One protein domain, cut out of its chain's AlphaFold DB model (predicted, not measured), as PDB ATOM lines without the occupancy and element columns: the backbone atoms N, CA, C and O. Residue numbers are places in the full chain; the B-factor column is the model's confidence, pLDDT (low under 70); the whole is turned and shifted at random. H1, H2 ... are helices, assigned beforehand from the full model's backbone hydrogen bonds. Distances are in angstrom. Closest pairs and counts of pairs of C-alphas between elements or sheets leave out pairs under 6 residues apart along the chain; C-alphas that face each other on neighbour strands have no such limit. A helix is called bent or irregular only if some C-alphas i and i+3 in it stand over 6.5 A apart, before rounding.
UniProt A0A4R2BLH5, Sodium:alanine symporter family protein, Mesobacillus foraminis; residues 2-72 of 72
ATOM      1  N   GLY A   2     191.565 121.504 111.649       80.31
ATOM      2  CA  GLY A   2     190.645 120.896 112.634       80.31
ATOM      3  C   GLY A   2     190.923 121.186 114.119       80.31
ATOM      4  O   GLY A   2     190.022 121.059 114.939       80.31
ATOM      5  N   ALA A   3     192.141 121.601 114.486       87.25
ATOM      6  CA  ALA A   3     192.515 121.802 115.892       87.25
ATOM      7  C   ALA A   3     191.741 122.952 116.570       87.25
ATOM      8  O   ALA A   3     191.322 122.818 117.714       87.25
ATOM      9  N   MET A   4     191.479 124.049 115.848       91.88
ATOM     10  CA  MET A   4     190.694 125.176 116.376       91.88
ATOM     11  C   MET A   4     189.242 124.787 116.679       91.88
ATOM     12  O   MET A   4     188.689 125.201 117.695       91.88
ATOM     13  N   ALA A   5     188.637 123.952 115.827       91.44
ATOM     14  CA  ALA A   5     187.270 123.483 116.024       91.44
ATOM     15  C   ALA A   5     187.148 122.606 117.279       91.44
ATOM     16  O   ALA A   5     186.205 122.770 118.048       91.44
ATOM     17  N   TRP A   6     188.129 121.733 117.521       93.25
ATOM     18  CA  TRP A   6     188.167 120.899 118.723       93.25
ATOM     19  C   TRP A   6     188.284 121.719 120.009       93.25
ATOM     20  O   TRP A   6     187.516 121.482 120.937       93.25
ATOM     21  N   VAL A   7     189.167 122.724 120.047       93.69
ATOM     22  CA  VAL A   7     189.296 123.621 121.212       93.69
ATOM     23  C   VAL A   7     187.985 124.361 121.484       93.69
ATOM     24  O   VAL A   7     187.511 124.377 122.619       93.69
ATOM     25  N   ASN A   8     187.357 124.920 120.446       93.94
ATOM     26  CA  ASN A   8     186.078 125.614 120.587       93.94
ATOM     27  C   ASN A   8     184.972 124.680 121.110       93.94
ATOM     28  O   ASN A   8     184.192 125.056 121.984       93.94
ATOM     29  N   LEU A   9     184.939 123.438 120.622       94.25
ATOM     30  CA  LEU A   9     183.979 122.434 121.065       94.25
ATOM     31  C   LEU A   9     184.175 122.084 122.551       94.25
ATOM     32  O   LEU A   9     183.204 122.054 123.308       94.25
ATOM     33  N   THR A  10     185.420 121.897 123.001       95.00
ATOM     34  CA  THR A  10     185.739 121.650 124.418       95.00
ATOM     35  C   THR A  10     185.308 122.813 125.314       95.00
ATOM     36  O   THR A  10     184.720 122.582 126.371       95.00
ATOM     37  N   VAL A  11     185.534 124.061 124.890       95.12
ATOM     38  CA  VAL A  11     185.103 125.254 125.640       95.12
ATOM     39  C   VAL A  11     183.579 125.300 125.786       95.12
ATOM     40  O   VAL A  11     183.080 125.504 126.894       95.12
ATOM     41  N   ILE A  12     182.828 125.042 124.711       94.94
ATOM     42  CA  ILE A  12     181.357 124.999 124.754       94.94
ATOM     43  C   ILE A  12     180.874 123.929 125.743       94.94
ATOM     44  O   ILE A  12     179.981 124.192 126.555       94.94
ATOM     45  N   PHE A  13     181.490 122.743 125.743       95.31
ATOM     46  CA  PHE A  13     181.142 121.681 126.691       95.31
ATOM     47  C   PHE A  13     181.378 122.087 128.152       95.31
ATOM     48  O   PHE A  13     180.515 121.840 129.000       95.31
ATOM     49  N   LEU A  14     182.493 122.755 128.454       93.19
ATOM     50  CA  LEU A  14     182.785 123.247 129.806       93.19
ATOM     51  C   LEU A  14     181.795 124.340 130.248       93.19
ATOM     52  O   LEU A  14     181.315 124.316 131.384       93.19
ATOM     53  N   LEU A  15     181.422 125.249 129.341       92.94
ATOM     54  CA  LEU A  15     180.474 126.338 129.612       92.94
ATOM     55  C   LEU A  15     179.013 125.880 129.699       92.94
ATOM     56  O   LEU A  15     178.184 126.580 130.283       92.94
ATOM     57  N   THR A  16     178.679 124.700 129.175       94.75
ATOM     58  CA  THR A  16     177.294 124.203 129.136       94.75
ATOM     59  C   THR A  16     176.673 124.126 130.536       94.75
ATOM     60  O   THR A  16     175.535 124.551 130.734       94.75
ATOM     61  N   LYS A  17     177.416 123.645 131.542       91.50
ATOM     62  CA  LYS A  17     176.914 123.533 132.926       91.50
ATOM     63  C   LYS A  17     176.518 124.890 133.540       91.50
ATOM     64  O   LYS A  17     175.362 125.017 133.952       91.50
ATOM     65  N   PRO A  18     177.411 125.897 133.638       91.88
ATOM     66  CA  PRO A  18     177.044 127.206 134.182       91.88
ATOM     67  C   PRO A  18     176.020 127.941 133.303       91.88
ATOM     68  O   PRO A  18     175.123 128.582 133.851       91.88
ATOM     69  N   ALA A  19     176.072 127.784 131.974       92.44
ATOM     70  CA  ALA A  19     175.094 128.383 131.065       92.44
ATOM     71  C   ALA A  19     173.667 127.876 131.331       92.44
ATOM     72  O   ALA A  19     172.739 128.674 131.462       92.44
ATOM     73  N   LEU A  20     173.486 126.559 131.493       94.75
ATOM     74  CA  LEU A  20     172.180 125.977 131.819       94.75
ATOM     75  C   LEU A  20     171.681 126.407 133.206       94.75
ATOM     76  O   LEU A  20     170.486 126.640 133.384       94.75
ATOM     77  N   ARG A  21     172.577 126.554 134.190       93.06
ATOM     78  CA  ARG A  21     172.210 127.075 135.520       93.06
ATOM     79  C   ARG A  21     171.719 128.519 135.447       93.06
ATOM     80  O   ARG A  21     170.667 128.820 136.006       93.06
ATOM     81  N   ALA A  22     172.446 129.381 134.737       92.69
ATOM     82  CA  ALA A  22     172.045 130.766 134.514       92.69
ATOM     83  C   ALA A  22     170.698 130.851 133.775       92.69
ATOM     84  O   ALA A  22     169.825 131.627 134.164       92.69
ATOM     85  N   LEU A  23     170.491 129.999 132.765       94.06
ATOM     86  CA  LEU A  23     169.241 129.940 132.010       94.06
ATOM     87  C   LEU A  23     168.056 129.513 132.885       94.06
ATOM     88  O   LEU A  23     167.001 130.147 132.849       94.06
ATOM     89  N   ASN A  24     168.220 128.462 133.689       94.19
ATOM     90  CA  ASN A  24     167.168 127.988 134.586       94.19
ATOM     91  C   ASN A  24     166.785 129.045 135.625       94.19
ATOM     92  O   ASN A  24     165.599 129.221 135.911       94.19
ATOM     93  N   ASP A  25     167.765 129.776 136.159       93.38
ATOM     94  CA  ASP A  25     167.515 130.882 137.080       93.38
ATOM     95  C   ASP A  25     166.753 132.027 136.399       93.38
ATOM     96  O   ASP A  25     165.726 132.471 136.916       93.38
ATOM     97  N   TYR A  26     167.165 132.427 135.194       93.69
ATOM     98  CA  TYR A  26     166.446 133.420 134.393       93.69
ATOM     99  C   TYR A  26     164.991 133.008 134.135       93.69
ATOM    100  O   TYR A  26     164.066 133.780 134.400       93.69
ATOM    101  N   VAL A  27     164.762 131.774 133.671       94.50
ATOM    102  CA  VAL A  27     163.410 131.257 133.404       94.50
ATOM    103  C   VAL A  27     162.580 131.229 134.683       94.50
ATOM    104  O   VAL A  27     161.412 131.619 134.660       94.50
ATOM    105  N   ARG A  28     163.162 130.802 135.808       94.44
ATOM    106  CA  ARG A  28     162.484 130.791 137.110       94.44
ATOM    107  C   ARG A  28     162.085 132.200 137.551       94.44
ATOM    108  O   ARG A  28     160.951 132.387 137.987       94.44
ATOM    109  N   GLN A  29     162.984 133.175 137.437       93.69
ATOM    110  CA  GLN A  29     162.710 134.568 137.802       93.69
ATOM    111  C   GLN A  29     161.629 135.183 136.906       93.69
ATOM    112  O   GLN A  29     160.663 135.746 137.423       93.69
ATOM    113  N   LYS A  30     161.725 134.968 135.588       93.62
ATOM    114  CA  LYS A  30     160.730 135.422 134.609       93.62
ATOM    115  C   LYS A  30     159.349 134.817 134.871       93.62
ATOM    116  O   LYS A  30     158.354 135.534 134.862       93.62
ATOM    117  N   LYS A  31     159.273 133.511 135.156       93.88
ATOM    118  CA  LYS A  31     158.011 132.829 135.511       93.88
ATOM    119  C   LYS A  31     157.409 133.339 136.821       93.88
ATOM    120  O   LYS A  31     156.196 133.324 136.968       93.88
ATOM    121  N   ALA A  32     158.239 133.799 137.753       93.12
ATOM    122  CA  ALA A  32     157.790 134.391 139.010       93.12
ATOM    123  C   ALA A  32     157.316 135.852 138.867       93.12
ATOM    124  O   ALA A  32     157.032 136.482 139.884       93.12
ATOM    125  N   GLY A  33     157.280 136.407 137.647       92.12
ATOM    126  CA  GLY A  33     156.898 137.801 137.399       92.12
ATOM    127  C   GLY A  33     157.894 138.824 137.951       92.12
ATOM    128  O   GLY A  33     157.540 139.985 138.129       92.12
ATOM    129  N   LYS A  34     159.124 138.399 138.267       88.06
ATOM    130  CA  LYS A  34     160.186 139.272 138.784       88.06
ATOM    131  C   LYS A  34     161.045 139.779 137.636       88.06
ATOM    132  O   LYS A  34     161.211 139.083 136.636       88.06
ATOM    133  N   ASP A  35     161.651 140.943 137.836       88.38
ATOM    134  CA  ASP A  35     162.724 141.412 136.966       88.38
ATOM    135  C   ASP A  35     163.944 140.479 137.125       88.38
ATOM    136  O   ASP A  35     164.444 140.321 138.248       88.38
ATOM    137  N   PRO A  36     164.367 139.757 136.071       87.44
ATOM    138  CA  PRO A  36     165.378 138.719 136.192       87.44
ATOM    139  C   PRO A  36     166.769 139.314 136.427       87.44
ATOM    140  O   PRO A  36     167.347 139.973 135.567       87.44
ATOM    141  N   VAL A  37     167.350 139.006 137.585       89.06
ATOM    142  CA  VAL A  37     168.672 139.484 138.000       89.06
ATOM    143  C   VAL A  37     169.632 138.312 138.166       89.06
ATOM    144  O   VAL A  37     169.442 137.462 139.035       89.06
ATOM    145  N   PHE A  38     170.709 138.291 137.381       88.19
ATOM    146  CA  PHE A  38     171.740 137.261 137.489       88.19
ATOM    147  C   PHE A  38     172.602 137.466 138.743       88.19
ATOM    148  O   PHE A  38     173.287 138.483 138.876       88.19
ATOM    149  N   LYS A  39     172.562 136.495 139.666       88.06
ATOM    150  CA  LYS A  39     173.349 136.489 140.911       88.06
ATOM    151  C   LYS A  39     174.288 135.274 140.929       88.06
ATOM    152  O   LYS A  39     173.878 134.227 141.435       88.06
ATOM    153  N   PRO A  40     175.528 135.396 140.419       86.81
ATOM    154  CA  PRO A  40     176.440 134.261 140.229       86.81
ATOM    155  C   PRO A  40     176.725 133.491 141.527       86.81
ATOM    156  O   PRO A  40     176.579 132.268 141.560       86.81
ATOM    157  N   ALA A  41     176.950 134.206 142.634       84.75
ATOM    158  CA  ALA A  41     177.172 133.617 143.956       84.75
ATOM    159  C   ALA A  41     176.019 132.713 144.440       84.75
ATOM    160  O   ALA A  41     176.250 131.725 145.132       84.75
ATOM    161  N   LYS A  42     174.764 133.004 144.063       84.00
ATOM    162  CA  LYS A  42     173.606 132.166 144.439       84.00
ATOM    163  C   LYS A  42     173.514 130.875 143.627       84.00
ATOM    164  O   LYS A  42     172.825 129.950 144.046       84.00
ATOM    165  N   LEU A  43     174.164 130.836 142.468       84.31
ATOM    166  CA  LEU A  43     174.141 129.717 141.527       84.31
ATOM    167  C   LEU A  43     175.422 128.867 141.596       84.31
ATOM    168  O   LEU A  43     175.549 127.895 140.844       84.31
ATOM    169  N   GLY A  44     176.358 129.227 142.489       84.00
ATOM    170  CA  GLY A  44     177.677 128.601 142.588       84.00
ATOM    171  C   GLY A  44     178.462 128.724 141.282       84.00
ATOM    172  O   GLY A  44     179.095 127.759 140.861       84.00
ATOM    173  N   ILE A  45     178.302 129.854 140.586       86.31
ATOM    174  CA  ILE A  45     179.067 130.202 139.389       86.31
ATOM    175  C   ILE A  45     180.149 131.176 139.850       86.31
ATOM    176  O   ILE A  45     179.817 132.233 140.378       86.31
ATOM    177  N   GLU A  46     181.406 130.788 139.668       84.19
ATOM    178  CA  GLU A  46     182.597 131.571 140.017       84.19
ATOM    179  C   GLU A  46     183.192 132.220 138.758       84.19
ATOM    180  O   GLU A  46     182.945 131.755 137.641       84.19
ATOM    181  N   GLY A  47     183.978 133.287 138.931       83.94
ATOM    182  CA  GLY A  47     184.640 133.990 137.824       83.94
ATOM    183  C   GLY A  47     183.696 134.899 137.035       83.94
ATOM    184  O   GLY A  47     183.936 135.191 135.863       83.94
ATOM    185  N   ALA A  48     182.596 135.330 137.658       88.00
ATOM    186  CA  ALA A  48     181.640 136.261 137.074       88.00
ATOM    187  C   ALA A  48     181.855 137.674 137.637       88.00
ATOM    188  O   ALA A  48     180.887 138.328 138.035       88.00
ATOM    189  N   ASP A  49     183.110 138.137 137.655       87.06
ATOM    190  CA  ASP A  49     183.584 139.339 138.364       87.06
ATOM    191  C   ASP A  49     182.682 140.559 138.146       87.06
ATOM    192  O   ASP A  49     182.245 141.203 139.098       87.06
ATOM    193  N   PHE A  50     182.295 140.814 136.894       86.56
ATOM    194  CA  PHE A  50     181.399 141.916 136.534       86.56
ATOM    195  C   PHE A  50     180.064 141.893 137.306       86.56
ATOM    196  O   PHE A  50     179.572 142.926 137.764       86.56
ATOM    197  N   TRP A  51     179.453 140.716 137.467       85.94
ATOM    198  CA  TRP A  51     178.194 140.563 138.205       85.94
ATOM    199  C   TRP A  51     178.416 140.402 139.704       85.94
ATOM    200  O   TRP A  51     177.578 140.840 140.491       85.94
ATOM    201  N   GLU A  52     179.520 139.781 140.107       85.06
ATOM    202  CA  GLU A  52     179.900 139.670 141.511       85.06
ATOM    203  C   GLU A  52     180.087 141.052 142.129       85.06
ATOM    204  O   GLU A  52     179.503 141.324 143.174       85.06
ATOM    205  N   GLU A  53     180.797 141.959 141.459       82.62
ATOM    206  CA  GLU A  53     180.975 143.338 141.911       82.62
ATOM    207  C   GLU A  53     179.666 144.120 141.938       82.62
ATOM    208  O   GLU A  53     179.349 144.749 142.950       82.62
ATOM    209  N   LYS A  54     178.862 144.021 140.874       81.19
ATOM    210  CA  LYS A  54     177.559 144.697 140.788       81.19
ATOM    211  C   LYS A  54     176.611 144.311 141.929       81.19
ATOM    212  O   LYS A  54     175.764 145.114 142.319       81.19
ATOM    213  N   TYR A  55     176.738 143.094 142.457       74.56
ATOM    214  CA  TYR A  55     175.895 142.583 143.538       74.56
ATOM    215  C   TYR A  55     176.668 142.258 144.819       74.56
ATOM    216  O   TYR A  55     176.125 141.546 145.675       74.56
ATOM    217  N   LYS A  56     177.887 142.797 144.995       71.00
ATOM    218  CA  LYS A  56     178.608 142.732 146.272       71.00
ATOM    219  C   LYS A  56     177.695 143.334 147.328       71.00
ATOM    220  O   LYS A  56     177.319 144.502 147.256       71.00
ATOM    221  N   VAL A  57     177.301 142.513 148.300       65.56
ATOM    222  CA  VAL A  57     176.550 143.002 149.454       65.56
ATOM    223  C   VAL A  57     177.467 144.005 150.149       65.56
ATOM    224  O   VAL A  57     178.558 143.611 150.569       65.56
ATOM    225  N   PRO A  58     177.092 145.292 150.240       67.06
ATOM    226  CA  PRO A  58     177.972 146.281 150.832       67.06
ATOM    227  C   PRO A  58     178.256 145.882 152.283       67.06
ATOM    228  O   PRO A  58     177.358 145.434 153.000       67.06
ATOM    229  N   LEU A  59     179.518 146.008 152.704       64.62
ATOM    230  CA  LEU A  59     180.034 145.480 153.974       64.62
ATOM    231  C   LEU A  59     179.189 145.911 155.189       64.62
ATOM    232  O   LEU A  59     178.998 145.130 156.121       64.62
ATOM    233  N   HIS A  60     178.607 147.117 155.143       65.62
ATOM    234  CA  HIS A  60     177.708 147.612 156.186       65.62
ATOM    235  C   HIS A  60     176.463 146.725 156.360       65.62
ATOM    236  O   HIS A  60     176.086 146.422 157.486       65.62
ATOM    237  N   THR A  61     175.870 146.217 155.276       69.12
ATOM    238  CA  THR A  61     174.695 145.333 155.328       69.12
ATOM    239  C   THR A  61     175.030 143.975 155.946       69.12
ATOM    240  O   THR A  61     174.223 143.429 156.695       69.12
ATOM    241  N   GLN A  62     176.226 143.436 155.690       67.00
ATOM    242  CA  GLN A  62     176.662 142.158 156.271       67.00
ATOM    243  C   GLN A  62     176.842 142.249 157.792       67.00
ATOM    244  O   GLN A  62     176.382 141.363 158.513       67.00
ATOM    245  N   ASN A  63     177.452 143.333 158.284       67.25
ATOM    246  CA  ASN A  63     177.652 143.544 159.721       67.25
ATOM    247  C   ASN A  63     176.311 143.707 160.454       67.25
ATOM    248  O   ASN A  63     176.083 143.043 161.461       67.25
ATOM    249  N   GLN A  64     175.370 144.458 159.875       68.88
ATOM    250  CA  GLN A  64     174.025 144.665 160.430       68.88
ATOM    251  C   GLN A  64     173.185 143.369 160.473       68.88
ATOM    252  O   GLN A  64     172.432 143.139 161.421       68.88
ATOM    253  N   LEU A  65     173.316 142.488 159.472       74.50
ATOM    254  CA  LEU A  65     172.658 141.171 159.444       74.50
ATOM    255  C   LEU A  65     173.247 140.180 160.454       74.50
ATOM    256  O   LEU A  65     172.556 139.241 160.860       74.50
ATOM    257  N   LYS A  66     174.522 140.353 160.811       69.62
ATOM    258  CA  LYS A  66     175.199 139.560 161.836       69.62
ATOM    259  C   LYS A  66     174.791 140.034 163.231       69.62
ATOM    260  O   LYS A  66     174.404 139.201 164.042       69.62
ATOM    261  N   GLU A  67     174.759 141.348 163.453       72.62
ATOM    262  CA  GLU A  67     174.299 141.970 164.702       72.62
ATOM    263  C   GLU A  67     172.833 141.630 164.992       72.62
ATOM    264  O   GLU A  67     172.519 141.114 166.057       72.62
ATOM    265  N   ARG A  68     171.926 141.771 164.015       71.88
ATOM    266  CA  ARG A  68     170.506 141.410 164.197       71.88
ATOM    267  C   ARG A  68     170.261 139.938 164.554       71.88
ATOM    268  O   ARG A  68     169.220 139.643 165.124       71.88
ATOM    269  N   ARG A  69     171.177 139.021 164.218       72.56
ATOM    270  CA  ARG A  69     171.078 137.594 164.582       72.56
ATOM    271  C   ARG A  69     171.648 137.269 165.961       72.56
ATOM    272  O   ARG A  69     171.353 136.198 166.466       72.56
ATOM    273  N   THR A  70     172.469 138.142 166.540       72.06
ATOM    274  CA  THR A  70     173.050 137.944 167.879       72.06
ATOM    275  C   THR A  70     172.210 138.565 168.997       72.06
ATOM    276  O   THR A  70     172.481 138.293 170.158       72.06
ATOM    277  N   VAL A  71     171.215 139.399 168.663       66.25
ATOM    278  CA  VAL A  71     170.306 140.051 169.634       66.25
ATOM    279  C   VAL A  71     168.891 139.427 169.642       66.25
ATOM    280  O   VAL A  71     167.930 140.069 170.055       66.25
ATOM    281  N   SER A  72     168.727 138.189 169.169       53.53
ATOM    282  CA  SER A  72     167.519 137.353 169.348       53.53
ATOM    283  C   SER A  72     167.913 136.029 169.970       53.53
ATOM    284  O   SER A  72     167.105 135.517 170.771       53.53
TER     285      SER A  72
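What this domain is: This is residues 2 to 72 of the 72 residues of the protein "Sodium:alanine symporter family protein" of Mesobacillus foraminis (UniProt A0A4R2BLH5). A small body, made of H1b, the second arm of the long bent helix H1, with the short helices H2 and H3, has a free arm at each end: residues 2 to 16 of H1 stick out at one end, and residues 57 to 72, with H4, stick out toward the other. Between these arms the chain turns at the end of H1b and folds back through residues 32 to 39 to the short helices H2 and H3. The printed part has 71 residues with four named helices, in the order H1, H2, H3, H4, and no named strand; the class is all helix. It is extended, with a radius of gyration of the C-alphas of 17.6 A and spans of 63 by 27 by 19 A.

Where its parts are: Find C-alpha 2 at (190.645, 120.896, 112.634), where H1, residues 2 to 31, begins. By its hydrogen bonds it was assigned as one helix, but it is bent: C-alphas 14 and 17 are 6.7 A apart. Arm H1a, residues 2 to 14, is 19.0 A long; arm H1b, residues 17 to 31, is 21.2 A long and ends at C-alpha 31, (158.011, 132.829, 135.511). Look next for H2, residues 40 to 43, 5.3 A, and H3, residues 49 to 54, 8.4 A. H4, residues 59 to 70, runs 17.3 A to C-alpha 70 at (173.050, 137.944, 167.879).

How they stand to each other: H1a and H1b stand at a steep tilt of 48 degrees. H1b and H2 are close but not clearly touching; their closest C-alphas, of Arg 21 and Leu 43, are 6.8 A apart. H2 and H3 only just touch, with 3 pairs of C-alphas within 8 A, the closest those of Pro 40 and Glu 52 at 6.5 A. H3 and H4 are apart, and H1a touches no helix. Every O i to N i+4 pair is within hydrogen-bond range in H1a, H1b and H3, and 7 of 8 in H4, while H2 is too short for one.

The domain as a whole: The C-alphas of Gly 2 and Val 71, the two farthest apart, are 63.5 A from each other. Residues 2 to 16 and 57 to 72 stand free; the body without them spans 26 by 22 by 12 A. The printed part has no cut and no long link. Look for pLDDT under 70 at residues 57 to 64, 66, 71 and 72.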